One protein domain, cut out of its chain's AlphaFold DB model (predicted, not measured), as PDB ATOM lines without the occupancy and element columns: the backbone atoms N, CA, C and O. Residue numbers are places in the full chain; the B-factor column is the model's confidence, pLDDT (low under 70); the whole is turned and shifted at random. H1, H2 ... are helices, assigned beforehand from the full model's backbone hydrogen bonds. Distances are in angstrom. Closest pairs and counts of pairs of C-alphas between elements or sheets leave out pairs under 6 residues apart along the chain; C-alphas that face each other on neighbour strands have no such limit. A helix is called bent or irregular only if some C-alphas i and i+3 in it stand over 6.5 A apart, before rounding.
ATOM      1  N   LYS A  19      45.234  13.999  49.543       81.75
ATOM      2  CA  LYS A  19      44.166  14.697  50.276       81.75
ATOM      3  C   LYS A  19      44.028  16.159  49.843       81.75
ATOM      4  O   LYS A  19      42.924  16.656  49.647       81.75
ATOM      5  N   THR A  20      45.152  16.844  49.648       80.62
ATOM      6  CA  THR A  20      45.168  18.238  49.178       80.62
ATOM      7  C   THR A  20      44.582  18.357  47.772       80.62
ATOM      8  O   THR A  20      43.763  19.242  47.520       80.62
ATOM      9  N   LEU A  21      44.953  17.443  46.871       79.81
ATOM     10  CA  LEU A  21      44.403  17.376  45.521       79.81
ATOM     11  C   LEU A  21      42.889  17.144  45.544       79.81
ATOM     12  O   LEU A  21      42.150  17.856  44.866       79.81
ATOM     13  N   ARG A  22      42.426  16.184  46.353       82.75
ATOM     14  CA  ARG A  22      41.008  15.830  46.472       82.75
ATOM     15  C   ARG A  22      40.165  17.010  46.962       82.75
ATOM     16  O   ARG A  22      39.216  17.393  46.280       82.75
ATOM     17  N   LEU A  23      40.587  17.675  48.040       82.81
ATOM     18  CA  LEU A  23      39.939  18.893  48.546       82.81
ATOM     19  C   LEU A  23      39.824  19.986  47.481       82.81
ATOM     20  O   LEU A  23      38.806  20.669  47.375       82.81
ATOM     21  N   ARG A  24      40.865  20.165  46.666       76.25
ATOM     22  CA  ARG A  24      40.845  21.166  45.603       76.25
ATOM     23  C   ARG A  24      39.897  20.793  44.456       76.25
ATOM     24  O   ARG A  24      39.221  21.677  43.929       76.25
ATOM     25  N   ILE A  25      39.813  19.510  44.095       83.19
ATOM     26  CA  ILE A  25      38.828  19.001  43.127       83.19
ATOM     27  C   ILE A  25      37.410  19.236  43.656       83.19
ATOM     28  O   ILE A  25      36.578  19.793  42.941       83.19
ATOM     29  N   PHE A  26      37.144  18.898  44.920       85.69
ATOM     30  CA  PHE A  26      35.840  19.130  45.542       85.69
ATOM     31  C   PHE A  26      35.469  20.610  45.594       85.69
ATOM     32  O   PHE A  26      34.337  20.959  45.262       85.69
ATOM     33  N   LYS A  27      36.426  21.501  45.881       81.81
ATOM     34  CA  LYS A  27      36.201  22.951  45.792       81.81
ATOM     35  C   LYS A  27      35.815  23.385  44.373       81.81
ATOM     36  O   LYS A  27      34.934  24.226  44.220       81.81
ATOM     37  N   CYS A  28      36.427  22.813  43.332       79.25
ATOM     38  CA  CYS A  28      36.047  23.108  41.945       79.25
ATOM     39  C   CYS A  28      34.626  22.649  41.624       79.25
ATOM     40  O   CYS A  28      33.880  23.393  40.992       79.25
ATOM     41  N   LEU A  29      34.238  21.454  42.073       83.88
ATOM     42  CA  LEU A  29      32.875  20.955  41.895       83.88
ATOM     43  C   LEU A  29      31.863  21.841  42.630       83.88
ATOM     44  O   LEU A  29      30.866  22.238  42.039       83.88
ATOM     45  N   ALA A  30      32.160  22.237  43.871       85.06
ATOM     46  CA  ALA A  30      31.326  23.170  44.623       85.06
ATOM     47  C   ALA A  30      31.185  24.520  43.899       85.06
ATOM     48  O   ALA A  30      30.075  25.029  43.777       85.06
ATOM     49  N   LEU A  31      32.266  25.069  43.333       79.25
ATOM     50  CA  LEU A  31      32.217  26.309  42.547       79.25
ATOM     51  C   LEU A  31      31.374  26.175  41.274       79.25
ATOM     52  O   LEU A  31      30.596  27.076  40.962       79.25
ATOM     53  N   LEU A  32      31.500  25.062  40.546       82.12
ATOM     54  CA  LEU A  32      30.683  24.786  39.360       82.12
ATOM     55  C   LEU A  32      29.195  24.683  39.713       82.12
ATOM     56  O   LEU A  32      28.357  25.185  38.968       82.12
ATOM     57  N   THR A  33      28.875  24.090  40.863       83.56
ATOM     58  CA  THR A  33      27.506  23.971  41.379       83.56
ATOM     59  C   THR A  33      26.964  25.298  41.920       83.56
ATOM     60  O   THR A  33      25.792  25.618  41.727       83.56
ATOM     61  N   ALA A  34      27.806  26.112  42.559       78.56
ATOM     62  CA  ALA A  34      27.448  27.442  43.046       78.56
ATOM     63  C   ALA A  34      27.220  28.442  41.900       78.56
ATOM     64  O   ALA A  34      26.434  29.381  42.035       78.56
ATOM     65  N   TYR A  35      27.903  28.257  40.767       72.75
ATOM     66  CA  TYR A  35      27.933  29.218  39.668       72.75
ATOM     67  C   TYR A  35      26.546  29.572  39.094       72.75
ATOM     68  O   TYR A  35      26.241  30.767  39.026       72.75
ATOM     69  N   PRO A  36      25.660  28.614  38.753       68.19
ATOM     70  CA  PRO A  36      24.292  28.918  38.327       68.19
ATOM     71  C   PRO A  36      23.499  29.740  39.352       68.19
ATOM     72  O   PRO A  36      22.784  30.667  38.978       68.19
ATOM     73  N   VAL A  37      23.658  29.445  40.646       68.62
ATOM     74  CA  VAL A  37      22.968  30.149  41.743       68.62
ATOM     75  C   VAL A  37      23.449  31.598  41.854       68.62
ATOM     76  O   VAL A  37      22.641  32.513  42.029       68.62
ATOM     77  N   CYS A  38      24.756  31.815  41.696       66.75
ATOM     78  CA  CYS A  38      25.365  33.142  41.706       66.75
ATOM     79  C   CYS A  38      24.924  33.975  40.492       66.75
ATOM     80  O   CYS A  38      24.547  35.136  40.651       66.75
ATOM     81  N   LEU A  39      24.896  33.373  39.295       61.50
ATOM     82  CA  LEU A  39      24.473  34.039  38.058       61.50
ATOM     83  C   LEU A  39      23.029  34.539  38.117       61.50
ATOM     84  O   LEU A  39      22.752  35.655  37.692       61.50
ATOM     85  N   VAL A  40      22.105  33.740  38.654       58.72
ATOM     86  CA  VAL A  40      20.678  34.105  38.730       58.72
ATOM     87  C   VAL A  40      20.437  35.307  39.656       58.72
ATOM     88  O   VAL A  40      19.423  35.989  39.530       58.72
ATOM     89  N   ARG A  41      21.351  35.600  40.592       54.84
ATOM     90  CA  ARG A  41      21.123  36.578  41.676       54.84
ATOM     91  C   ARG A  41      22.021  37.803  41.648       54.84
ATOM     92  O   ARG A  41      21.798  38.747  42.407       54.84
ATOM     93  N   GLU A  42      22.962  37.843  40.719       50.06
ATOM     94  CA  GLU A  42      23.741  39.028  40.371       50.06
ATOM     95  C   GLU A  42      22.885  40.205  39.861       50.06
ATOM     96  O   GLU A  42      23.332  41.351  39.817       50.06
ATOM     97  N   GLU A  43      21.598  39.968  39.608       49.03
ATOM     98  CA  GLU A  43      20.554  40.989  39.476       49.03
ATOM     99  C   GLU A  43      20.262  41.780  40.781       49.03
ATOM    100  O   GLU A  43      19.144  42.245  41.029       49.03
ATOM    101  N   SER A  44      21.230  41.934  41.681       52.94
ATOM    102  CA  SER A  44      21.015  42.602  42.973       52.94
ATOM    103  C   SER A  44      22.162  43.499  43.432       52.94
ATOM    104  O   SER A  44      22.003  44.230  44.410       52.94
ATOM    105  N   GLY A  45      23.286  43.524  42.708       45.22
ATOM    106  CA  GLY A  45      24.342  44.521  42.904       45.22
ATOM    107  C   GLY A  45      25.202  44.358  44.163       45.22
ATOM    108  O   GLY A  45      26.057  45.206  44.402       45.22
ATOM    109  N   LYS A  46      25.023  43.293  44.957       47.91
ATOM    110  CA  LYS A  46      25.953  42.878  46.025       47.91
ATOM    111  C   LYS A  46      25.719  41.405  46.372       47.91
ATOM    112  O   LYS A  46      24.865  41.094  47.197       47.91
ATOM    113  N   LEU A  47      26.517  40.498  45.808       51.00
ATOM    114  CA  LEU A  47      26.743  39.204  46.455       51.00
ATOM    115  C   LEU A  47      27.545  39.493  47.737       51.00
ATOM    116  O   LEU A  47      28.762  39.623  47.700       51.00
ATOM    117  N   SER A  48      26.863  39.684  48.873       51.75
ATOM    118  CA  SER A  48      27.527  39.750  50.191       51.75
ATOM    119  C   SER A  48      27.867  38.361  50.735       51.75
ATOM    120  O   SER A  48      28.292  38.240  51.881       51.75
ATOM    121  N   VAL A  49      27.598  37.321  49.948       60.03
ATOM    122  CA  VAL A  49      27.856  35.931  50.290       60.03
ATOM    123  C   VAL A  49      29.267  35.615  49.820       60.03
ATOM    124  O   VAL A  49      29.568  35.732  48.633       60.03
ATOM    125  N   ASP A  50      30.135  35.246  50.756       71.19
ATOM    126  CA  ASP A  50      31.483  34.771  50.459       71.19
ATOM    127  C   ASP A  50      31.403  33.362  49.853       71.19
ATOM    128  O   ASP A  50      31.581  32.351  50.531       71.19
ATOM    129  N   VAL A  51      31.054  33.296  48.564       73.25
ATOM    130  CA  VAL A  51      30.889  32.046  47.804       73.25
ATOM    131  C   VAL A  51      32.140  31.175  47.901       73.25
ATOM    132  O   VAL A  51      32.024  29.951  47.943       73.25
ATOM    133  N   ASP A  52      33.327  31.783  47.986       73.19
ATOM    134  CA  ASP A  52      34.571  31.037  48.155       73.19
ATOM    135  C   ASP A  52      34.591  30.302  49.499       73.19
ATOM    136  O   ASP A  52      34.862  29.101  49.520       73.19
ATOM    137  N   SER A  53      34.212  30.974  50.593       78.94
ATOM    138  CA  SER A  53      34.068  30.340  51.910       78.94
ATOM    139  C   SER A  53      33.057  29.189  51.893       78.94
ATOM    140  O   SER A  53      33.342  28.127  52.445       78.94
ATOM    141  N   TYR A  54      31.906  29.347  51.227       80.56
ATOM    142  CA  TYR A  54      30.923  28.259  51.094       80.56
ATOM    143  C   TYR A  54      31.471  27.076  50.293       80.56
ATOM    144  O   TYR A  54      31.253  25.926  50.663       80.56
ATOM    145  N   CYS A  55      32.220  27.335  49.221       82.50
ATOM    146  CA  CYS A  55      32.822  26.275  48.416       82.50
ATOM    147  C   CYS A  55      33.967  25.564  49.151       82.50
ATOM    148  O   CYS A  55      34.164  24.365  48.964       82.50
ATOM    149  N   VAL A  56      34.721  26.279  49.991       83.69
ATOM    150  CA  VAL A  56      35.736  25.685  50.876       83.69
ATOM    151  C   VAL A  56      35.081  24.772  51.906       83.69
ATOM    152  O   VAL A  56      35.568  23.664  52.124       83.69
ATOM    153  N   GLU A  57      33.983  25.211  52.514       86.19
ATOM    154  CA  GLU A  57      33.257  24.413  53.499       86.19
ATOM    155  C   GLU A  57      32.618  23.175  52.857       86.19
ATOM    156  O   GLU A  57      32.817  22.058  53.331       86.19
ATOM    157  N   ALA A  58      31.974  23.337  51.700       85.06
ATOM    158  CA  ALA A  58      31.424  22.224  50.931       85.06
ATOM    159  C   ALA A  58      32.499  21.198  50.536       85.06
ATOM    160  O   ALA A  58      32.274  19.991  50.603       85.06
ATOM    161  N   ALA A  59      33.699  21.660  50.174       86.44
ATOM    162  CA  ALA A  59      34.813  20.769  49.872       86.44
ATOM    163  C   ALA A  59      35.259  19.941  51.087       86.44
ATOM    164  O   ALA A  59      35.635  18.780  50.926       86.44
ATOM    165  N   ARG A  60      35.217  20.514  52.298       87.62
ATOM    166  CA  ARG A  60      35.536  19.790  53.538       87.62
ATOM    167  C   ARG A  60      34.481  18.742  53.867       87.62
ATOM    168  O   ARG A  60      34.854  17.622  54.196       87.62
ATOM    169  N   GLN A  61      33.205  19.089  53.717       86.06
ATOM    170  CA  GLN A  61      32.096  18.158  53.933       86.06
ATOM    171  C   GLN A  61      32.169  16.970  52.964       86.06
ATOM    172  O   GLN A  61      32.053  15.824  53.386       86.06
ATOM    173  N   LEU A  62      32.474  17.218  51.684       85.44
ATOM    174  CA  LEU A  62      32.719  16.153  50.704       85.44
ATOM    175  C   LEU A  62      33.916  15.266  51.071       85.44
ATOM    176  O   LEU A  62      33.855  14.053  50.886       85.44
ATOM    177  N   GLU A  63      35.002  15.839  51.598       85.81
ATOM    178  CA  GLU A  63      36.164  15.062  52.049       85.81
ATOM    179  C   GLU A  63      35.826  14.145  53.225       85.81
ATOM    180  O   GLU A  63      36.284  13.002  53.262       85.81
ATOM    181  N   GLU A  64      35.025  14.628  54.173       84.81
ATOM    182  CA  GLU A  64      34.561  13.847  55.319       84.81
ATOM    183  C   GLU A  64      33.653  12.700  54.867       84.81
ATOM    184  O   GLU A  64      33.942  11.538  55.161       84.81
ATOM    185  N   LEU A  65      32.650  13.004  54.040       82.06
ATOM    186  CA  LEU A  65      31.742  12.012  53.461       82.06
ATOM    187  C   LEU A  65      32.485  10.952  52.634       82.06
ATOM    188  O   LEU A  65      32.135   9.772  52.663       82.06
ATOM    189  N   TYR A  66      33.520  11.342  51.885       78.81
ATOM    190  CA  TYR A  66      34.327  10.407  51.096       78.81
ATOM    191  C   TYR A  66      35.253   9.546  51.971       78.81
ATOM    192  O   TYR A  66      35.487   8.377  51.666       78.81
ATOM    193  N   SER A  67      35.777  10.101  53.069       77.44
ATOM    194  CA  SER A  67      36.654   9.373  53.998       77.44
ATOM    195  C   SER A  67      35.894   8.281  54.757       77.44
ATOM    196  O   SER A  67      36.397   7.167  54.874       77.44
ATOM    197  N   VAL A  68      34.664   8.569  55.199       67.81
ATOM    198  CA  VAL A  68      33.795   7.597  55.891       67.81
ATOM    199  C   VAL A  68      33.466   6.400  54.992       67.81
ATOM    200  O   VAL A  68      33.542   5.254  55.428       67.81
ATOM    201  N   GLN A  69      33.185   6.638  53.707       65.44
ATOM    202  CA  GLN A  69      32.918   5.564  52.746       65.44
ATOM    203  C   GLN A  69      34.151   4.684  52.478       65.44
ATOM    204  O   GLN A  69      34.025   3.485  52.228       65.44
ATOM    205  N   GLN A  70      35.353   5.267  52.519       61.34
ATOM    206  CA  GLN A  70      36.589   4.524  52.295       61.34
ATOM    207  C   GLN A  70      36.874   3.538  53.446       61.34
ATOM    208  O   GLN A  70      37.313   2.421  53.173       61.34
ATOM    209  N   HIS A 100      22.950  13.454  46.463       77.69
ATOM    210  CA  HIS A 100      22.263  14.744  46.445       77.69
ATOM    211  C   HIS A 100      23.085  15.896  47.036       77.69
ATOM    212  O   HIS A 100      22.562  17.004  47.151       77.69
ATOM    213  N   PHE A 101      24.368  15.694  47.361       84.38
ATOM    214  CA  PHE A 101      25.199  16.717  48.010       84.38
ATOM    215  C   PHE A 101      25.178  18.053  47.258       84.38
ATOM    216  O   PHE A 101      24.893  19.104  47.829       84.38
ATOM    217  N   PHE A 102      25.448  18.024  45.950       81.00
ATOM    218  CA  PHE A 102      25.496  19.238  45.135       81.00
ATOM    219  C   PHE A 102      24.116  19.879  44.954       81.00
ATOM    220  O   PHE A 102      24.015  21.102  44.886       81.00
ATOM    221  N   GLU A 103      23.054  19.076  44.928       80.19
ATOM    222  CA  GLU A 103      21.679  19.567  44.876       80.19
ATOM    223  C   GLU A 103      21.329  20.309  46.175       80.19
ATOM    224  O   GLU A 103      20.951  21.482  46.129       80.19
ATOM    225  N   ALA A 104      21.573  19.685  47.332       82.38
ATOM    226  CA  ALA A 104      21.368  20.282  48.650       82.38
ATOM    227  C   ALA A 104      22.224  21.543  48.857       82.38
ATOM    228  O   ALA A 104      21.714  22.574  49.299       82.38
ATOM    229  N   PHE A 105      23.498  21.497  48.463       82.44
ATOM    230  CA  PHE A 105      24.410  22.638  48.515       82.44
ATOM    231  C   PHE A 105      23.914  23.807  47.655       82.44
ATOM    232  O   PHE A 105      23.876  24.949  48.118       82.44
ATOM    233  N   SER A 106      23.488  23.534  46.415       79.06
ATOM    234  CA  SER A 106      22.951  24.568  45.525       79.06
ATOM    235  C   SER A 106      21.693  25.222  46.101       79.06
ATOM    236  O   SER A 106      21.566  26.446  46.070       79.06
ATOM    237  N   LEU A 107      20.804  24.424  46.704       80.44
ATOM    238  CA  LEU A 107      19.576  24.897  47.330       80.44
ATOM    239  C   LEU A 107      19.875  25.762  48.560       80.44
ATOM    240  O   LEU A 107      19.294  26.837  48.708       80.44
ATOM    241  N   GLN A 108      20.808  25.336  49.417       80.75
ATOM    242  CA  GLN A 108      21.232  26.098  50.591       80.75
ATOM    243  C   GLN A 108      21.819  27.454  50.197       80.75
ATOM    244  O   GLN A 108      21.417  28.484  50.743       80.75
ATOM    245  N   LEU A 109      22.719  27.467  49.211       74.88
ATOM    246  CA  LEU A 109      23.295  28.702  48.694       74.88
ATOM    247  C   LEU A 109      22.207  29.612  48.109       74.88
ATOM    248  O   LEU A 109      22.218  30.822  48.330       74.88
ATOM    249  N   GLU A 110      21.224  29.037  47.413       74.50
ATOM    250  CA  GLU A 110      20.107  29.805  46.878       74.50
ATOM    251  C   GLU A 110      19.268  30.449  47.991       74.50
ATOM    252  O   GLU A 110      18.912  31.623  47.874       74.50
ATOM    253  N   MET A 111      18.968  29.720  49.070       73.50
ATOM    254  CA  MET A 111      18.228  30.243  50.223       73.50
ATOM    255  C   MET A 111      18.973  31.386  50.918       73.50
ATOM    256  O   MET A 111      18.368  32.424  51.193       73.50
ATOM    257  N   GLU A 112      20.277  31.241  51.150       70.38
ATOM    258  CA  GLU A 112      21.099  32.303  51.747       70.38
ATOM    259  C   GLU A 112      21.107  33.556  50.865       70.38
ATOM    260  O   GLU A 112      20.877  34.675  51.334       70.38
ATOM    261  N   CYS A 113      21.230  33.379  49.549       65.19
ATOM    262  CA  CYS A 113      21.130  34.481  48.601       65.19
ATOM    263  C   CYS A 113      19.693  35.030  48.418       65.19
ATOM    264  O   CYS A 113      19.524  36.119  47.866       65.19
ATOM    265  N   ARG A 114      18.628  34.317  48.831       63.84
ATOM    266  CA  ARG A 114      17.235  34.832  48.860       63.84
ATOM    267  C   ARG A 114      17.004  35.796  50.016       63.84
ATOM    268  O   ARG A 114      16.185  36.704  49.880       63.84
ATOM    269  N   ASN A 115      17.720  35.617  51.121       60.19
ATOM    270  CA  ASN A 115      17.529  36.402  52.339       60.19
ATOM    271  C   ASN A 115      18.185  37.801  52.269       60.19
ATOM    272  O   ASN A 115      17.844  38.684  53.058       60.19
ATOM    273  N   SER A 116      19.062  38.057  51.289       53.72
ATOM    274  CA  SER A 116      19.598  39.391  50.971       53.72
ATOM    275  C   SER A 116      18.653  40.189  50.044       53.72
ATOM    276  O   SER A 116      18.269  39.708  48.982       53.72
ATOM    277  N   ARG A 117      18.261  41.413  50.447       49.16
ATOM    278  CA  ARG A 117      17.274  42.317  49.788       49.16
ATOM    279  C   ARG A 117      17.453  42.512  48.255       49.16
ATOM    280  O   ARG A 117      18.583  42.507  47.782       49.16
ATOM    281  N   PRO A 118      16.376  42.810  47.481       53.19
ATOM    282  CA  PRO A 118      16.396  42.684  46.015       53.19
ATOM    283  C   PRO A 118      16.575  43.984  45.184       53.19
ATOM    284  O   PRO A 118      16.178  45.067  45.619       53.19
ATOM    285  N   LYS A 119      16.999  43.758  43.916       46.47
ATOM    286  CA  LYS A 119      16.844  44.506  42.631       46.47
ATOM    287  C   LYS A 119      17.969  45.433  42.133       46.47
ATOM    288  O   LYS A 119      18.031  46.588  42.530       46.47
ATOM    289  N   THR A 120      18.704  44.995  41.101       49.31
ATOM    290  CA  THR A 120      19.283  45.801  39.992       49.31
ATOM    291  C   THR A 120      19.667  44.918  38.787       49.31
ATOM    292  O   THR A 120      19.654  43.710  38.861       49.31
ATOM    293  N   LYS A 121      19.924  45.486  37.607       50.09
ATOM    294  CA  LYS A 121      20.099  44.720  36.353       50.09
ATOM    295  C   LYS A 121      21.426  43.943  36.264       50.09
ATOM    296  O   LYS A 121      22.451  44.428  36.731       50.09
ATOM    297  N   PHE A 122      21.381  42.808  35.558       52.91
ATOM    298  CA  PHE A 122      22.502  41.943  35.157       52.91
ATOM    299  C   PHE A 122      23.694  42.730  34.573       52.91
ATOM    300  O   PHE A 122      23.510  43.538  33.658       52.91
ATOM    301  N   SER A 123      24.918  42.456  35.042       53.72
ATOM    302  CA  SER A 123      26.152  42.981  34.440       53.72
ATOM    303  C   SER A 123      26.916  41.850  33.736       53.72
ATOM    304  O   SER A 123      27.416  40.950  34.409       53.72
ATOM    305  N   PRO A 124      27.079  41.893  32.399       57.81
ATOM    306  CA  PRO A 124      27.857  40.901  31.642       57.81
ATOM    307  C   PRO A 124      29.309  40.746  32.121       57.81
ATOM    308  O   PRO A 124      29.949  39.724  31.870       57.81
ATOM    309  N   LEU A 125      29.835  41.767  32.808       59.66
ATOM    310  CA  LEU A 125      31.206  41.803  33.299       59.66
ATOM    311  C   LEU A 125      31.477  40.726  34.358       59.66
ATOM    312  O   LEU A 125      32.603  40.248  34.469       59.66
ATOM    313  N   VAL A 126      30.465  40.331  35.131       55.47
ATOM    314  CA  VAL A 126      30.697  39.461  36.286       55.47
ATOM    315  C   VAL A 126      30.598  37.979  35.940       55.47
ATOM    316  O   VAL A 126      31.404  37.183  36.416       55.47
ATOM    317  N   THR A 127      29.757  37.609  34.973       61.09
ATOM    318  CA  THR A 127      29.836  36.291  34.324       61.09
ATOM    319  C   THR A 127      31.258  36.025  33.816       61.09
ATOM    320  O   THR A 127      31.820  34.958  34.052       61.09
ATOM    321  N   GLN A 128      31.889  37.024  33.184       64.81
ATOM    322  CA  GLN A 128      33.289  36.919  32.768       64.81
ATOM    323  C   GLN A 128      34.252  36.799  33.955       64.81
ATOM    324  O   GLN A 128      35.182  35.995  33.881       64.81
ATOM    325  N   GLN A 129      34.042  37.544  35.044       63.47
ATOM    326  CA  GLN A 129      34.869  37.441  36.253       63.47
ATOM    327  C   GLN A 129      34.792  36.049  36.881       63.47
ATOM    328  O   GLN A 129      35.830  35.474  37.190       63.47
ATOM    329  N   ILE A 130      33.603  35.460  37.006       60.12
ATOM    330  CA  ILE A 130      33.453  34.141  37.621       60.12
ATOM    331  C   ILE A 130      34.025  33.038  36.721       60.12
ATOM    332  O   ILE A 130      34.754  32.176  37.210       60.12
ATOM    333  N   ILE A 131      33.789  33.088  35.402       69.81
ATOM    334  CA  ILE A 131      34.440  32.170  34.448       69.81
ATOM    335  C   ILE A 131      35.966  32.286  34.551       69.81
ATOM    336  O   ILE A 131      36.669  31.276  34.517       69.81
ATOM    337  N   THR A 132      36.480  33.509  34.698       68.69
ATOM    338  CA  THR A 132      37.915  33.761  34.877       68.69
ATOM    339  C   THR A 132      38.419  33.165  36.189       68.69
ATOM    340  O   THR A 132      39.439  32.483  36.172       68.69
ATOM    341  N   SER A 133      37.689  33.323  37.294       63.47
ATOM    342  CA  SER A 133      38.027  32.717  38.587       63.47
ATOM    343  C   SER A 133      38.040  31.189  38.524       63.47
ATOM    344  O   SER A 133      39.007  30.573  38.967       63.47
ATOM    345  N   ILE A 134      37.025  30.565  37.914       67.50
ATOM    346  CA  ILE A 134      36.975  29.106  37.716       67.50
ATOM    347  C   ILE A 134      38.184  28.650  36.896       67.50
ATOM    348  O   ILE A 134      38.890  27.724  37.295       67.50
ATOM    349  N   ARG A 135      38.472  29.331  35.779       73.88
ATOM    350  CA  ARG A 135      39.635  29.026  34.936       73.88
ATOM    351  C   ARG A 135      40.941  29.148  35.713       73.88
ATOM    352  O   ARG A 135      41.758  28.241  35.649       73.88
ATOM    353  N   GLN A 136      41.121  30.224  36.470       70.62
ATOM    354  CA  GLN A 136      42.338  30.469  37.235       70.62
ATOM    355  C   GLN A 136      42.543  29.423  38.336       70.62
ATOM    356  O   GLN A 136      43.669  28.989  38.565       70.62
ATOM    357  N   ILE A 137      41.470  28.983  38.998       67.31
ATOM    358  CA  ILE A 137      41.528  27.907  39.995       67.31
ATOM    359  C   ILE A 137      41.938  26.588  39.330       67.31
ATOM    360  O   ILE A 137      42.842  25.924  39.830       67.31
ATOM    361  N   LEU A 138      41.344  26.241  38.184       68.69
ATOM    362  CA  LEU A 138      41.709  25.040  37.424       68.69
ATOM    363  C   LEU A 138      43.154  25.092  36.902       68.69
ATOM    364  O   LEU A 138      43.868  24.098  36.970       68.69
ATOM    365  N   GLU A 139      43.615  26.246  36.423       71.88
ATOM    366  CA  GLU A 139      44.997  26.437  35.969       71.88
ATOM    367  C   GLU A 139      45.996  26.305  37.122       71.88
ATOM    368  O   GLU A 139      46.939  25.524  37.019       71.88
ATOM    369  N   ASN A 140      45.744  26.978  38.252       67.81
ATOM    370  CA  ASN A 140      46.571  26.837  39.453       67.81
ATOM    371  C   ASN A 140      46.613  25.379  39.943       67.81
ATOM    372  O   ASN A 140      47.606  24.953  40.522       67.81
ATOM    373  N   LEU A 141      45.549  24.598  39.723       63.31
ATOM    374  CA  LEU A 141      45.532  23.183  40.087       63.31
ATOM    375  C   LEU A 141      46.433  22.323  39.222       63.31
ATOM    376  O   LEU A 141      47.138  21.463  39.751       63.31
ATOM    377  N   ILE A 142      46.408  22.568  37.916       66.62
ATOM    378  CA  ILE A 142      47.286  21.894  36.965       66.62
ATOM    379  C   ILE A 142      48.746  22.216  37.304       66.62
ATOM    380  O   ILE A 142      49.558  21.294  37.395       66.62
ATOM    381  N   ASP A 143      49.049  23.492  37.565       67.12
ATOM    382  CA  ASP A 143      50.400  23.974  37.866       67.12
ATOM    383  C   ASP A 143      50.926  23.452  39.222       67.12
ATOM    384  O   ASP A 143      52.010  22.868  39.283       67.12
ATOM    385  N   ASP A 144      50.164  23.613  40.312       65.69
ATOM    386  CA  ASP A 144      50.613  23.284  41.677       65.69
ATOM    387  C   ASP A 144      50.867  21.785  41.881       65.69
ATOM    388  O   ASP A 144      51.665  21.394  42.735       65.69
ATOM    389  N   HIS A 145      50.134  20.936  41.157       62.06
ATOM    390  CA  HIS A 145      50.174  19.481  41.332       62.06
ATOM    391  C   HIS A 145      50.835  18.764  40.151       62.06
ATOM    392  O   HIS A 145      50.867  17.536  40.150       62.06
ATOM    393  N   GLN A 146      51.373  19.514  39.175       60.75
ATOM    394  CA  GLN A 146      51.957  18.990  37.933       60.75
ATOM    395  C   GLN A 146      51.079  17.896  37.306       60.75
ATOM    396  O   GLN A 146      51.558  16.842  36.897       60.75
TER     397      GLN A 146
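This is residues 19 to 70 and 100 to 146 of the 163 residues of an uncharacterized protein of Fusarium coffeatum (UniProt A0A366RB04). One long helix, H1, is the core: H4 runs alongside it in the opposite direction, while H2 and H3 cross it on the side away from H4. The two printed links, residues 42 to 50 and 116 to 123, lie at the same end of the long axis. The printed part has 99 residues with four named helices, H1, H2, H3 and H4 in chain order, and no named strand, so look for an all-helix domain. It is compact, with a radius of gyration of the C-alphas of 14.5 A, yet elongated in outline, spanning 45 by 29 by 18 A.

Start at H1, residues 19 to 41, the hub, which touches the three other helices. Look near residue 34 for a kink of 34 degrees; H1 is only just irregular there, with C-alphas 33 and 36 6.6 A apart. H4, residues 124 to 145, touches H1 at a shallow tilt of 5 degrees, opposite ways; their closest C-alphas, of Leu 39 and Thr 127, are 6.9 A apart. H2, residues 51 to 70, touches H1 at a steep tilt of 46 degrees, opposite ways, closest at the C-alphas of Phe 26 and Ala 59, 4.7 A. H3, residues 101 to 115, touches H1 at a steep tilt of 44 degrees, the same way, closest at the C-alphas of Ala 34 and Ser 106, 5.9 A. With one shallow tilt among these three touching pairs, the packing is mostly crossed, that is, with lines at an angle, but only just. H2 and H3 are close but not clearly touching, their closest C-alphas, of Ala 58 and Phe 105, 7.4 A apart. H4 is apart from both H2 and H3. In H2 and H3 every O i to N i+4 pair is within hydrogen-bond range; in H1 it is 16 of 19 and in H4 17 of 18.

Find C-alpha 19 at (44.166, 14.697, 50.276); from there H1 runs 32.9 A to C-alpha 41. H2 begins at C-alpha 51, at (30.889, 32.046, 47.804), and covers 28.5 A. H3 covers 21.6 A. H4 covers 32.4 A and ends at C-alpha 145, at (50.174, 19.481, 41.332).

The two farthest C-alphas, of Gln 70 and Thr 120, are 46.4 A apart. Residues 71 to 99 are not printed, and C-alphas 70 and 100 are 18.5 A apart across this cut, on the link from H2 to H3. The links from H1 to H2 and from H3 to H4 are short. In this model the mean pLDDT of the printed part is 70.2; look for values under 70 at 48 residues, among them 36 to 49 and 113 to 134.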